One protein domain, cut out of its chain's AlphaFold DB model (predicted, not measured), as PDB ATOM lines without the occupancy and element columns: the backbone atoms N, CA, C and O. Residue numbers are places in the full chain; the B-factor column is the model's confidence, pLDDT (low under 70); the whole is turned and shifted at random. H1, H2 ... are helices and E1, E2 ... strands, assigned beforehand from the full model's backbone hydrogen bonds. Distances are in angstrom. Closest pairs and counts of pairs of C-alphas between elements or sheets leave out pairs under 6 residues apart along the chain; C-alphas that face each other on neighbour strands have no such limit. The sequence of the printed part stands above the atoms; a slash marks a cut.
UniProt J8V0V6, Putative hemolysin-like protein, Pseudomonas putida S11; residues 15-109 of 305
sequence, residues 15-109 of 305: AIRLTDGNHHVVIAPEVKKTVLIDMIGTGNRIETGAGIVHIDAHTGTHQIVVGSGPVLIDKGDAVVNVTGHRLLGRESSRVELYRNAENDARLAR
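This is residues 15 to 109 of the 305 residues of the protein "Putative hemolysin-like protein" of Pseudomonas putida S11 (UniProt J8V0V6). The chain is wound in stacked turns, E1 to E8, that pass back and forth between two sheets lying face to face as a sandwich. At one end of the coil the hairpin of E9 and E10 extends the larger sheet, which as a whole is strongly twisted, and the small helix H1 packs on E9 near that end. The printed part has 95 residues, with ten named strands, E1 to E10, followed by one named helix; it is mostly strand, though under half of the residues are in named elements. The larger sheet, in the order E1, E3, E5, E7, E10, E9, is mixed, and the smaller, E2, E4, E6, E8, is parallel. The whole is compact, with a radius of gyration of the C-alphas of 12.2 A, and flat, spanning 36 by 31 by 16 A.

Begin with the larger sheet at C-alpha 15, at (35.946, -29.110, 2.993), where E1, residues 15 to 18, begins. Its other strands are E3, residues 35 to 39, 12.7 A long; E5, 53 to 56; E7, 71 to 74; E10, 95 to 99, 13.8 A long; and E9, 85 to 88. For the smaller sheet, find C-alpha 24 at (32.049, -29.754, -11.540), where E2, residues 24 to 26, begins; E4 is 45 to 47, E6 is 61 to 65, 13.8 A long, and E8 is 79 to 83, 13.2 A long. H1, residues 104 to 107, ends with C-alpha 107 at (43.382, -55.665, -5.924).

In the larger sheet, look at N 16 and O 36, 2.8 A apart, between the parallel E1 and E3. E3 and E5 are parallel, with N 37 and O 54 at 2.8 A, and so are E5 and E7, with N 55 and O 72 at 2.9 A. E7 and E10 are antiparallel, at 162 degrees, with N 71 and O 98 at 2.8 A. E9 and E10 form a hairpin, with N 87 and O 97 at 2.8 A. In the smaller sheet, N 25 and O 45 of E2 and E4 are 2.9 A apart, N 65 and O 46 of E6 and E4 2.8 A, and N 83 and O 64 of E8 and E6 2.8 A. The facing parts of the two sheets are 9.5 A centre to centre, their planes 8 degrees apart. E8 and E9 meet only through their link. H1 is on the larger sheet at a height of 6.9 A and only just over E9, on which 3 of its 4 C-alphas fall; the closest C-alphas, of Leu 87 and Leu 107, are 6.2 A apart. H1 is too short for an O i to N i+4 pair; its 1 O i to N i+3 pair is within range.

The two C-alphas farthest apart, those of Asp 20 and Arg 106, are 36.8 A apart. The printed part has no cut and no long link. Its mean pLDDT is 93.2, and no printed residue is under 70.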
ATOM      1  N   ALA A  15      37.351 -28.713   3.016       91.50
ATOM      2  CA  ALA A  15      35.946 -29.110   2.993       91.50
ATOM      3  C   ALA A  15      35.210 -28.380   1.864       91.50
ATOM      4  O   ALA A  15      35.294 -27.155   1.756       91.50
ATOM      5  N   ILE A  16      34.490 -29.131   1.036       93.69
ATOM      6  CA  ILE A  16      33.682 -28.630  -0.075       93.69
ATOM      7  C   ILE A  16      32.249 -29.089   0.160       93.69
ATOM      8  O   ILE A  16      32.005 -30.273   0.371       93.69
ATOM      9  N   ARG A  17      31.302 -28.153   0.105       95.38
ATOM     10  CA  ARG A  17      29.876 -28.464   0.171       95.38
ATOM     11  C   ARG A  17      29.207 -28.096  -1.141       95.38
ATOM     12  O   ARG A  17      29.283 -26.942  -1.559       95.38
ATOM     13  N   LEU A  18      28.572 -29.073  -1.771       94.81
ATOM     14  CA  LEU A  18      27.841 -28.925  -3.022       94.81
ATOM     15  C   LEU A  18      26.345 -28.997  -2.719       94.81
ATOM     16  O   LEU A  18      25.865 -29.952  -2.111       94.81
ATOM     17  N   THR A  19      25.623 -27.954  -3.105       89.75
ATOM     18  CA  THR A  19      24.166 -27.877  -2.966       89.75
ATOM     19  C   THR A  19      23.489 -28.395  -4.234       89.75
ATOM     20  O   THR A  19      24.160 -28.898  -5.132       89.75
ATOM     21  N   ASP A  20      22.167 -28.252  -4.338       86.00
ATOM     22  CA  ASP A  20      21.461 -28.566  -5.581       86.00
ATOM     23  C   ASP A  20      22.049 -27.790  -6.771       86.00
ATOM     24  O   ASP A  20      22.188 -26.563  -6.737       86.00
ATOM     25  N   GLY A  21      22.376 -28.525  -7.833       83.12
ATOM     26  CA  GLY A  21      22.992 -28.003  -9.046       83.12
ATOM     27  C   GLY A  21      23.896 -29.034  -9.720       83.12
ATOM     28  O   GLY A  21      24.202 -30.076  -9.153       83.12
ATOM     29  N   ASN A  22      24.346 -28.720 -10.937       93.00
ATOM     30  CA  ASN A  22      25.301 -29.541 -11.685       93.00
ATOM     31  C   ASN A  22      26.719 -29.003 -11.453       93.00
ATOM     32  O   ASN A  22      27.242 -28.244 -12.276       93.00
ATOM     33  N   HIS A  23      27.325 -29.321 -10.311       96.44
ATOM     34  CA  HIS A  23      28.665 -28.833  -9.992       96.44
ATOM     35  C   HIS A  23      29.752 -29.693 -10.647       96.44
ATOM     36  O   HIS A  23      29.645 -30.917 -10.703       96.44
ATOM     37  N   HIS A  24      30.836 -29.060 -11.100       97.38
ATOM     38  CA  HIS A  24      32.049 -29.754 -11.540       97.38
ATOM     39  C   HIS A  24      33.205 -29.373 -10.620       97.38
ATOM     40  O   HIS A  24      33.578 -28.204 -10.542       97.38
ATOM     41  N   VAL A  25      33.749 -30.358  -9.907       97.25
ATOM     42  CA  VAL A  25      34.894 -30.191  -9.005       97.25
ATOM     43  C   VAL A  25      36.061 -31.005  -9.536       97.25
ATOM     44  O   VAL A  25      35.923 -32.197  -9.797       97.25
ATOM     45  N   VAL A  26      37.221 -30.364  -9.651       97.88
ATOM     46  CA  VAL A  26      38.472 -31.009 -10.053       97.88
ATOM     47  C   VAL A  26      39.510 -30.775  -8.965       97.88
ATOM     48  O   VAL A  26      39.877 -29.636  -8.678       97.88
ATOM     49  N   ILE A  27      39.977 -31.858  -8.352       97.00
ATOM     50  CA  ILE A  27      41.095 -31.858  -7.412       97.00
ATOM     51  C   ILE A  27      42.339 -32.246  -8.204       97.00
ATOM     52  O   ILE A  27      42.433 -33.360  -8.718       97.00
ATOM     53  N   ALA A  28      43.291 -31.323  -8.313       94.50
ATOM     54  CA  ALA A  28      44.478 -31.538  -9.127       94.50
ATOM     55  C   ALA A  28      45.346 -32.708  -8.597       94.50
ATOM     56  O   ALA A  28      45.380 -32.940  -7.380       94.50
ATOM     57  N   PRO A  29      46.063 -33.447  -9.469       91.44
ATOM     58  CA  PRO A  29      46.858 -34.615  -9.076       91.44
ATOM     59  C   PRO A  29      47.893 -34.341  -7.976       91.44
ATOM     60  O   PRO A  29      48.172 -35.213  -7.159       91.44
ATOM     61  N   GLU A  30      48.444 -33.133  -7.912       91.38
ATOM     62  CA  GLU A  30      49.431 -32.702  -6.920       91.38
ATOM     63  C   GLU A  30      48.846 -32.435  -5.524       91.38
ATOM     64  O   GLU A  30      49.596 -32.323  -4.548       91.38
ATOM     65  N   VAL A  31      47.518 -32.347  -5.390       89.81
ATOM     66  CA  VAL A  31      46.862 -32.120  -4.099       89.81
ATOM     67  C   VAL A  31      46.916 -33.404  -3.277       89.81
ATOM     68  O   VAL A  31      46.139 -34.332  -3.479       89.81
ATOM     69  N   LYS A  32      47.836 -33.433  -2.307       86.25
ATOM     70  CA  LYS A  32      47.962 -34.508  -1.304       86.25
ATOM     71  C   LYS A  32      47.157 -34.254  -0.032       86.25
ATOM     72  O   LYS A  32      46.992 -35.148   0.791       86.25
ATOM     73  N   LYS A  33      46.679 -33.019   0.147       86.50
ATOM     74  CA  LYS A  33      45.839 -32.637   1.282       86.50
ATOM     75  C   LYS A  33      44.517 -33.386   1.198       86.50
ATOM     76  O   LYS A  33      43.939 -33.479   0.119       86.50
ATOM     77  N   THR A  34      44.027 -33.857   2.335       87.94
ATOM     78  CA  THR A  34      42.734 -34.531   2.374       87.94
ATOM     79  C   THR A  34      41.603 -33.578   2.034       87.94
ATOM     80  O   THR A  34      41.576 -32.438   2.514       87.94
ATOM     81  N   VAL A  35      40.668 -34.056   1.217       91.38
ATOM     82  CA  VAL A  35      39.480 -33.309   0.803       91.38
ATOM     83  C   VAL A  35      38.230 -34.034   1.286       91.38
ATOM     84  O   VAL A  35      38.094 -35.239   1.102       91.38
ATOM     85  N   LEU A  36      37.320 -33.300   1.912       92.44
ATOM     86  CA  LEU A  36      36.003 -33.773   2.322       92.44
ATOM     87  C   LEU A  36      34.972 -33.112   1.408       92.44
ATOM     88  O   LEU A  36      34.983 -31.889   1.268       92.44
ATOM     89  N   ILE A  37      34.107 -33.902   0.786       93.81
ATOM     90  CA  ILE A  37      33.055 -33.424  -0.107       93.81
ATOM     91  C   ILE A  37      31.714 -33.881   0.448       93.81
ATOM     92  O   ILE A  37      31.440 -35.072   0.512       93.81
ATOM     93  N   ASP A  38      30.883 -32.919   0.821       94.81
ATOM     94  CA  ASP A  38      29.482 -33.122   1.179       94.81
ATOM     95  C   ASP A  38      28.633 -32.681  -0.015       94.81
ATOM     96  O   ASP A  38      28.720 -31.519  -0.421       94.81
ATOM     97  N   MET A  39      27.865 -33.582  -0.624       94.06
ATOM     98  CA  MET A  39      27.082 -33.253  -1.815       94.06
ATOM     99  C   MET A  39      25.651 -33.774  -1.755       94.06
ATOM    100  O   MET A  39      25.390 -34.885  -1.313       94.06
ATOM    101  N   ILE A  40      24.727 -32.950  -2.245       92.69
ATOM    102  CA  ILE A  40      23.315 -33.281  -2.469       92.69
ATOM    103  C   ILE A  40      22.939 -32.984  -3.930       92.69
ATOM    104  O   ILE A  40      23.749 -32.456  -4.698       92.69
ATOM    105  N   GLY A  41      21.706 -33.305  -4.319       90.06
ATOM    106  CA  GLY A  41      21.179 -32.981  -5.645       90.06
ATOM    107  C   GLY A  41      21.607 -33.986  -6.712       90.06
ATOM    108  O   GLY A  41      21.922 -35.128  -6.407       90.06
ATOM    109  N   THR A  42      21.589 -33.607  -7.988       93.50
ATOM    110  CA  THR A  42      21.923 -34.513  -9.100       93.50
ATOM    111  C   THR A  42      22.803 -33.815 -10.125       93.50
ATOM    112  O   THR A  42      22.720 -32.602 -10.275       93.50
ATOM    113  N   GLY A  43      23.616 -34.585 -10.847       93.56
ATOM    114  CA  GLY A  43      24.454 -34.089 -11.936       93.56
ATOM    115  C   GLY A  43      25.821 -33.559 -11.508       93.56
ATOM    116  O   GLY A  43      26.507 -32.955 -12.336       93.56
ATOM    117  N   ASN A  44      26.251 -33.795 -10.263       96.56
ATOM    118  CA  ASN A  44      27.603 -33.429  -9.848       96.56
ATOM    119  C   ASN A  44      28.639 -34.343 -10.509       96.56
ATOM    120  O   ASN A  44      28.471 -35.566 -10.584       96.56
ATOM    121  N   ARG A  45      29.738 -33.734 -10.954       97.62
ATOM    122  CA  ARG A  45      30.907 -34.411 -11.509       97.62
ATOM    123  C   ARG A  45      32.136 -34.083 -10.675       97.62
ATOM    124  O   ARG A  45      32.508 -32.917 -10.558       97.62
ATOM    125  N   ILE A  46      32.781 -35.107 -10.132       98.06
ATOM    126  CA  ILE A  46      33.968 -34.973  -9.283       98.06
ATOM    127  C   ILE A  46      35.147 -35.689  -9.939       98.06
ATOM    128  O   ILE A  46      35.020 -36.837 -10.356       98.06
ATOM    129  N   GLU A  47      36.299 -35.034 -10.005       98.25
ATOM    130  CA  GLU A  47      37.567 -35.627 -10.438       98.25
ATOM    131  C   GLU A  47      38.572 -35.504  -9.288       98.25
ATOM    132  O   GLU A  47      38.810 -34.396  -8.797       98.25
ATOM    133  N   THR A  48      39.111 -36.626  -8.802       96.88
ATOM    134  CA  THR A  48      39.980 -36.643  -7.612       96.88
ATOM    135  C   THR A  48      41.471 -36.730  -7.956       96.88
ATOM    136  O   THR A  48      41.854 -37.239  -9.008       96.88
ATOM    137  N   GLY A  49      42.318 -36.221  -7.053       92.94
ATOM    138  CA  GLY A  49      43.780 -36.186  -7.197       92.94
ATOM    139  C   GLY A  49      44.505 -37.339  -6.487       92.94
ATOM    140  O   GLY A  49      43.983 -38.450  -6.382       92.94
ATOM    141  N   ALA A  50      45.725 -37.081  -5.995       90.62
ATOM    142  CA  ALA A  50      46.544 -38.080  -5.293       90.62
ATOM    143  C   ALA A  50      46.305 -38.164  -3.771       90.62
ATOM    144  O   ALA A  50      46.719 -39.139  -3.144       90.62
ATOM    145  N   GLY A  51      45.679 -37.152  -3.164       89.31
ATOM    146  CA  GLY A  51      45.322 -37.136  -1.744       89.31
ATOM    147  C   GLY A  51      44.129 -38.032  -1.401       89.31
ATOM    148  O   GLY A  51      43.419 -38.518  -2.279       89.31
ATOM    149  N   ILE A  52      43.896 -38.229  -0.102       90.94
ATOM    150  CA  ILE A  52      42.698 -38.919   0.394       90.94
ATOM    151  C   ILE A  52      41.475 -38.027   0.136       90.94
ATOM    152  O   ILE A  52      41.501 -36.834   0.447       90.94
ATOM    153  N   VAL A  53      40.394 -38.591  -0.399       93.12
ATOM    154  CA  VAL A  53      39.117 -37.877  -0.554       93.12
ATOM    155  C   VAL A  53      38.004 -38.652   0.137       93.12
ATOM    156  O   VAL A  53      37.872 -39.856  -0.066       93.12
ATOM    157  N   HIS A  54      37.190 -37.972   0.940       92.56
ATOM    158  CA  HIS A  54      35.937 -38.524   1.456       92.56
ATOM    159  C   HIS A  54      34.763 -37.822   0.805       92.56
ATOM    160  O   HIS A  54      34.780 -36.599   0.666       92.56
ATOM    161  N   ILE A  55      33.767 -38.598   0.406       94.00
ATOM    162  CA  ILE A  55      32.594 -38.098  -0.292       94.00
ATOM    163  C   ILE A  55      31.349 -38.639   0.399       94.00
ATOM    164  O   ILE A  55      31.107 -39.844   0.369       94.00
ATOM    165  N   ASP A  56      30.554 -37.736   0.960       94.25
ATOM    166  CA  ASP A  56      29.207 -38.009   1.450       94.25
ATOM    167  C   ASP A  56      28.220 -37.563   0.366       94.25
ATOM    168  O   ASP A  56      28.004 -36.369   0.149       94.25
ATOM    169  N   ALA A  57      27.675 -38.526  -0.383       93.81
ATOM    170  CA  ALA A  57      26.885 -38.253  -1.586       93.81
ATOM    171  C   ALA A  57      25.394 -37.993  -1.329       93.81
ATOM    172  O   ALA A  57      24.709 -37.529  -2.238       93.81
ATOM    173  N   HIS A  58      24.906 -38.334  -0.130       93.50
ATOM    174  CA  HIS A  58      23.522 -38.253   0.367       93.50
ATOM    175  C   HIS A  58      22.418 -38.725  -0.590       93.50
ATOM    176  O   HIS A  58      21.801 -39.746  -0.313       93.50
ATOM    177  N   THR A  59      22.115 -37.989  -1.663       94.62
ATOM    178  CA  THR A  59      21.002 -38.247  -2.595       94.62
ATOM    179  C   THR A  59      21.368 -37.954  -4.054       94.62
ATOM    180  O   THR A  59      22.368 -37.303  -4.342       94.62
ATOM    181  N   GLY A  60      20.529 -38.427  -4.986       94.06
ATOM    182  CA  GLY A  60      20.577 -38.107  -6.420       94.06
ATOM    183  C   GLY A  60      21.575 -38.930  -7.234       94.06
ATOM    184  O   GLY A  60      21.850 -40.076  -6.888       94.06
ATOM    185  N   THR A  61      22.042 -38.421  -8.380       95.75
ATOM    186  CA  THR A  61      22.911 -39.180  -9.300       95.75
ATOM    187  C   THR A  61      24.165 -38.401  -9.665       95.75
ATOM    188  O   THR A  61      24.075 -37.304 -10.212       95.75
ATOM    189  N   HIS A  62      25.333 -38.999  -9.424       96.31
ATOM    190  CA  HIS A  62      26.631 -38.328  -9.550       96.31
ATOM    191  C   HIS A  62      27.617 -39.131 -10.398       96.31
ATOM    192  O   HIS A  62      27.482 -40.348 -10.564       96.31
ATOM    193  N   GLN A  63      28.624 -38.442 -10.931       97.81
ATOM    194  CA  GLN A  63      29.751 -39.036 -11.646       97.81
ATOM    195  C   GLN A  63      31.051 -38.720 -10.915       97.81
ATOM    196  O   GLN A  63      31.328 -37.564 -10.603       97.81
ATOM    197  N   ILE A  64      31.868 -39.740 -10.667       98.25
ATOM    198  CA  ILE A  64      33.148 -39.578  -9.978       98.25
ATOM    199  C   ILE A  64      34.236 -40.266 -10.789       98.25
ATOM    200  O   ILE A  64      34.153 -41.459 -11.070       98.25
ATOM    201  N   VAL A  65      35.270 -39.520 -11.157       98.25
ATOM    202  CA  VAL A  65      36.489 -40.053 -11.764       98.25
ATOM    203  C   VAL A  65      37.577 -40.034 -10.707       98.25
ATOM    204  O   VAL A  65      37.942 -38.981 -10.185       98.25
ATOM    205  N   VAL A  66      38.069 -41.217 -10.365       97.19
ATOM    206  CA  VAL A  66      39.010 -41.399  -9.267       97.19
ATOM    207  C   VAL A  66      40.446 -41.303  -9.778       97.19
ATOM    208  O   VAL A  66      40.812 -41.951 -10.761       97.19
ATOM    209  N   GLY A  67      41.254 -40.484  -9.105       95.50
ATOM    210  CA  GLY A  67      42.696 -40.373  -9.310       95.50
ATOM    211  C   GLY A  67      43.499 -41.459  -8.593       95.50
ATOM    212  O   GLY A  67      42.980 -42.497  -8.181       95.50
ATOM    213  N   SER A  68      44.801 -41.224  -8.422       93.50
ATOM    214  CA  SER A  68      45.695 -42.179  -7.755       93.50
ATOM    215  C   SER A  68      45.530 -42.212  -6.232       93.50
ATOM    216  O   SER A  68      46.042 -43.125  -5.590       93.50
ATOM    217  N   GLY A  69      44.854 -41.225  -5.639       92.81
ATOM    218  CA  GLY A  69      44.545 -41.182  -4.213       92.81
ATOM    219  C   GLY A  69      43.321 -42.030  -3.853       92.81
ATOM    220  O   GLY A  69      42.436 -42.222  -4.691       92.81
ATOM    221  N   PRO A  70      43.245 -42.566  -2.623       93.44
ATOM    222  CA  PRO A  70      42.078 -43.318  -2.179       93.44
ATOM    223  C   PRO A  70      40.866 -42.392  -1.986       93.44
ATOM    224  O   PRO A  70      40.974 -41.319  -1.389       93.44
ATOM    225  N   VAL A  71      39.702 -42.844  -2.446       94.69
ATOM    226  CA  VAL A  71      38.423 -42.135  -2.341       94.69
ATOM    227  C   VAL A  71      37.424 -43.009  -1.597       94.69
ATOM    228  O   VAL A  71      37.004 -44.044  -2.117       94.69
ATOM    229  N   LEU A  72      37.062 -42.608  -0.379       93.69
ATOM    230  CA  LEU A  72      36.012 -43.250   0.410       93.69
ATOM    231  C   LEU A  72      34.682 -42.557   0.111       93.69
ATOM    232  O   LEU A  72      34.572 -41.345   0.283       93.69
ATOM    233  N   ILE A  73      33.688 -43.312  -0.342       94.31
ATOM    234  CA  ILE A  73      32.381 -42.782  -0.735       94.31
ATOM    235  C   ILE A  73      31.319 -43.405   0.168       94.31
ATOM    236  O   ILE A  73      31.117 -44.615   0.087       94.31
ATOM    237  N   ASP A  74      30.627 -42.604   0.984       93.06
ATOM    238  CA  ASP A  74      29.317 -42.970   1.540       93.06
ATOM    239  C   ASP A  74      28.245 -42.515   0.548       93.06
ATOM    240  O   ASP A  74      28.021 -41.321   0.325       93.06
ATOM    241  N   LYS A  75      27.590 -43.485  -0.090       92.19
ATOM    242  CA  LYS A  75      26.586 -43.210  -1.117       92.19
ATOM    243  C   LYS A  75      25.289 -42.647  -0.536       92.19
ATOM    244  O   LYS A  75      24.550 -42.010  -1.275       92.19
ATOM    245  N   GLY A  76      24.989 -42.860   0.747       91.25
ATOM    246  CA  GLY A  76      23.647 -42.606   1.274       91.25
ATOM    247  C   GLY A  76      22.586 -43.306   0.414       91.25
ATOM    248  O   GLY A  76      22.685 -44.509   0.180       91.25
ATOM    249  N   ASP A  77      21.632 -42.530  -0.094       93.31
ATOM    250  CA  ASP A  77      20.598 -42.955  -1.043       93.31
ATOM    251  C   ASP A  77      20.926 -42.551  -2.499       93.31
ATOM    252  O   ASP A  77      20.081 -42.646  -3.393       93.31
ATOM    253  N   ALA A  78      22.138 -42.057  -2.764       95.00
ATOM    254  CA  ALA A  78      22.574 -41.632  -4.088       95.00
ATOM    255  C   ALA A  78      23.001 -42.805  -4.985       95.00
ATOM    256  O   ALA A  78      23.554 -43.817  -4.546       95.00
ATOM    257  N   VAL A  79      22.842 -42.609  -6.292       94.81
ATOM    258  CA  VAL A  79      23.450 -43.429  -7.343       94.81
ATOM    259  C   VAL A  79      24.761 -42.772  -7.764       94.81
ATOM    260  O   VAL A  79      24.771 -41.703  -8.375       94.81
ATOM    261  N   VAL A  80      25.887 -43.412  -7.463       96.25
ATOM    262  CA  VAL A  80      27.215 -42.865  -7.760       96.25
ATOM    263  C   VAL A  80      27.897 -43.709  -8.830       96.25
ATOM    264  O   VAL A  80      28.247 -44.864  -8.597       96.25
ATOM    265  N   ASN A  81      28.103 -43.124 -10.009       96.62
ATOM    266  CA  ASN A  81      28.807 -43.773 -11.111       96.62
ATOM    267  C   ASN A  81      30.300 -43.465 -11.007       96.62
ATOM    268  O   ASN A  81      30.718 -42.329 -11.250       96.62
ATOM    269  N   VAL A  82      31.101 -44.467 -10.645       97.50
ATOM    270  CA  VAL A  82      32.532 -44.288 -10.374       97.50
ATOM    271  C   VAL A  82      33.387 -44.880 -11.492       97.50
ATOM    272  O   VAL A  82      33.248 -46.048 -11.845       97.50
ATOM    273  N   THR A  83      34.312 -44.083 -12.022       97.56
ATOM    274  CA  THR A  83      35.405 -44.542 -12.886       97.56
ATOM    275  C   THR A  83      36.669 -44.692 -12.042       97.56
ATOM    276  O   THR A  83      37.216 -43.702 -11.563       97.56
ATOM    277  N   GLY A  84      37.120 -45.931 -11.850       96.12
ATOM    278  CA  GLY A  84      38.279 -46.298 -11.034       96.12
ATOM    279  C   GLY A  84      38.197 -47.763 -10.603       96.12
ATOM    280  O   GLY A  84      37.269 -48.478 -10.987       96.12
ATOM    281  N   HIS A  85      39.143 -48.225  -9.791       96.69
ATOM    282  CA  HIS A  85      39.114 -49.575  -9.234       96.69
ATOM    283  C   HIS A  85      38.483 -49.566  -7.844       96.69
ATOM    284  O   HIS A  85      38.965 -48.884  -6.942       96.69
ATOM    285  N   ARG A  86      37.413 -50.348  -7.658       95.62
ATOM    286  CA  ARG A  86      36.838 -50.605  -6.335       95.62
ATOM    287  C   ARG A  86      37.771 -51.535  -5.565       95.62
ATOM    288  O   ARG A  86      38.022 -52.656  -6.004       95.62
ATOM    289  N   LEU A  87      38.292 -51.060  -4.440       94.38
ATOM    290  CA  LEU A  87      39.198 -51.811  -3.570       94.38
ATOM    291  C   LEU A  87      38.475 -52.413  -2.363       94.38
ATOM    292  O   LEU A  87      38.850 -53.491  -1.911       94.38
ATOM    293  N   LEU A  88      37.452 -51.724  -1.852       92.94
ATOM    294  CA  LEU A  88      36.641 -52.159  -0.715       92.94
ATOM    295  C   LEU A  88      35.166 -51.920  -1.024       92.94
ATOM    296  O   LEU A  88      34.808 -50.889  -1.600       92.94
ATOM    297  N   GLY A  89      34.328 -52.861  -0.602       90.56
ATOM    298  CA  GLY A  89      32.891 -52.834  -0.834       90.56
ATOM    299  C   GLY A  89      32.474 -53.618  -2.078       90.56
ATOM    300  O   GLY A  89      33.275 -53.928  -2.963       90.56
ATOM    301  N   ARG A  90      31.178 -53.895  -2.164       88.75
ATOM    302  CA  ARG A  90      30.478 -54.415  -3.348       88.75
ATOM    303  C   ARG A  90      29.478 -53.371  -3.837       88.75
ATOM    304  O   ARG A  90      29.254 -52.382  -3.165       88.75
ATOM    305  N   GLU A  91      28.840 -53.597  -4.981       85.56
ATOM    306  CA  GLU A  91      27.956 -52.593  -5.607       85.56
ATOM    307  C   GLU A  91      26.770 -52.179  -4.721       85.56
ATOM    308  O   GLU A  91      26.309 -51.041  -4.771       85.56
ATOM    309  N   SER A  92      26.315 -53.087  -3.857       85.44
ATOM    310  CA  SER A  92      25.272 -52.826  -2.866       85.44
ATOM    311  C   SER A  92      25.794 -52.241  -1.547       85.44
ATOM    312  O   SER A  92      24.985 -51.928  -0.677       85.44
ATOM    313  N   SER A  93      27.111 -52.119  -1.349       88.75
ATOM    314  CA  SER A  93      27.670 -51.539  -0.122       88.75
ATOM    315  C   SER A  93      27.324 -50.060  -0.055       88.75
ATOM    316  O   SER A  93      27.399 -49.358  -1.056       88.75
ATOM    317  N   ARG A  94      26.967 -49.569   1.132       88.25
ATOM    318  CA  ARG A  94      26.746 -48.135   1.359       88.25
ATOM    319  C   ARG A  94      28.048 -47.340   1.245       88.25
ATOM    320  O   ARG A  94      28.063 -46.282   0.627       88.25
ATOM    321  N   VAL A  95      29.112 -47.872   1.848       89.81
ATOM    322  CA  VAL A  95      30.449 -47.275   1.859       89.81
ATOM    323  C   VAL A  95      31.376 -48.100   0.977       89.81
ATOM    324  O   VAL A  95      31.443 -49.321   1.115       89.81
ATOM    325  N   GLU A  96      32.086 -47.434   0.073       93.56
ATOM    326  CA  GLU A  96      32.998 -48.060  -0.885       93.56
ATOM    327  C   GLU A  96      34.325 -47.290  -0.936       93.56
ATOM    328  O   GLU A  96      34.346 -46.064  -0.823       93.56
ATOM    329  N   LEU A  97      35.438 -48.001  -1.133       93.81
ATOM    330  CA  LEU A  97      36.756 -47.395  -1.353       93.81
ATOM    331  C   LEU A  97      37.178 -47.607  -2.800       93.81
ATOM    332  O   LEU A  97      37.253 -48.748  -3.263       93.81
ATOM    333  N   TYR A  98      37.535 -46.522  -3.477       95.75
ATOM    334  CA  TYR A  98      38.069 -46.553  -4.831       95.75
ATOM    335  C   TYR A  98      39.465 -45.965  -4.902       95.75
ATOM    336  O   TYR A  98      39.833 -45.102  -4.106       95.75
ATOM    337  N   ARG A  99      40.226 -46.405  -5.900       95.31
ATOM    338  CA  ARG A  99      41.492 -45.791  -6.293       95.31
ATOM    339  C   ARG A  99      41.824 -46.139  -7.740       95.31
ATOM    340  O   ARG A  99      41.306 -47.111  -8.283       95.31
ATOM    341  N   ASN A 100      42.656 -45.332  -8.380       95.38
ATOM    342  CA  ASN A 100      43.143 -45.581  -9.729       95.38
ATOM    343  C   ASN A 100      44.672 -45.437  -9.801       95.38
ATOM    344  O   ASN A 100      45.208 -44.630 -10.560       95.38
ATOM    345  N   ALA A 101      45.375 -46.181  -8.948       92.69
ATOM    346  CA  ALA A 101      46.829 -46.256  -8.912       92.69
ATOM    347  C   ALA A 101      47.356 -47.494  -9.654       92.69
ATOM    348  O   ALA A 101      46.629 -48.441  -9.980       92.69
ATOM    349  N   GLU A 102      48.664 -47.500  -9.903       87.25
ATOM    350  CA  GLU A 102      49.338 -48.636 -10.516       87.25
ATOM    351  C   GLU A 102      49.153 -49.895  -9.652       87.25
ATOM    352  O   GLU A 102      49.431 -49.890  -8.452       87.25
ATOM    353  N   ASN A 103      48.733 -50.995 -10.284       86.31
ATOM    354  CA  ASN A 103      48.421 -52.299  -9.679       86.31
ATOM    355  C   ASN A 103      47.058 -52.435  -8.980       86.31
ATOM    356  O   ASN A 103      46.726 -53.542  -8.549       86.31
ATOM    357  N   ASP A 104      46.217 -51.402  -8.936       93.44
ATOM    358  CA  ASP A 104      44.889 -51.509  -8.306       93.44
ATOM    359  C   ASP A 104      43.951 -52.478  -9.030       93.44
ATOM    360  O   ASP A 104      43.168 -53.185  -8.395       93.44
ATOM    361  N   ALA A 105      44.111 -52.625 -10.348       92.94
ATOM    362  CA  ALA A 105      43.418 -53.650 -11.125       92.94
ATOM    363  C   ALA A 105      43.660 -55.075 -10.589       92.94
ATOM    364  O   ALA A 105      42.816 -55.949 -10.776       92.94
ATOM    365  N   ARG A 106      44.799 -55.332  -9.924       92.19
ATOM    366  CA  ARG A 106      45.074 -56.611  -9.252       92.19
ATOM    367  C   ARG A 106      44.255 -56.748  -7.970       92.19
ATOM    368  O   ARG A 106      43.740 -57.830  -7.713       92.19
ATOM    369  N   LEU A 107      44.132 -55.679  -7.187       92.88
ATOM    370  CA  LEU A 107      43.382 -55.665  -5.924       92.88
ATOM    371  C   LEU A 107      41.861 -55.729  -6.140       92.88
ATOM    372  O   LEU A 107      41.148 -56.267  -5.298       92.88
ATOM    373  N   ALA A 108      41.377 -55.265  -7.294       90.75
ATOM    374  CA  ALA A 108      39.977 -55.401  -7.697       90.75
ATOM    375  C   ALA A 108      39.578 -56.839  -8.093       90.75
ATOM    376  O   ALA A 108      38.395 -57.131  -8.259       90.75
ATOM    377  N   ARG A 109      40.540 -57.759  -8.264       93.00
ATOM    378  CA  ARG A 109      40.247 -59.170  -8.568       93.00
ATOM    379  C   ARG A 109      39.770 -59.919  -7.314       93.00
ATOM    380  O   ARG A 109      40.044 -59.479  -6.192       93.00
TER     381      ARG A 109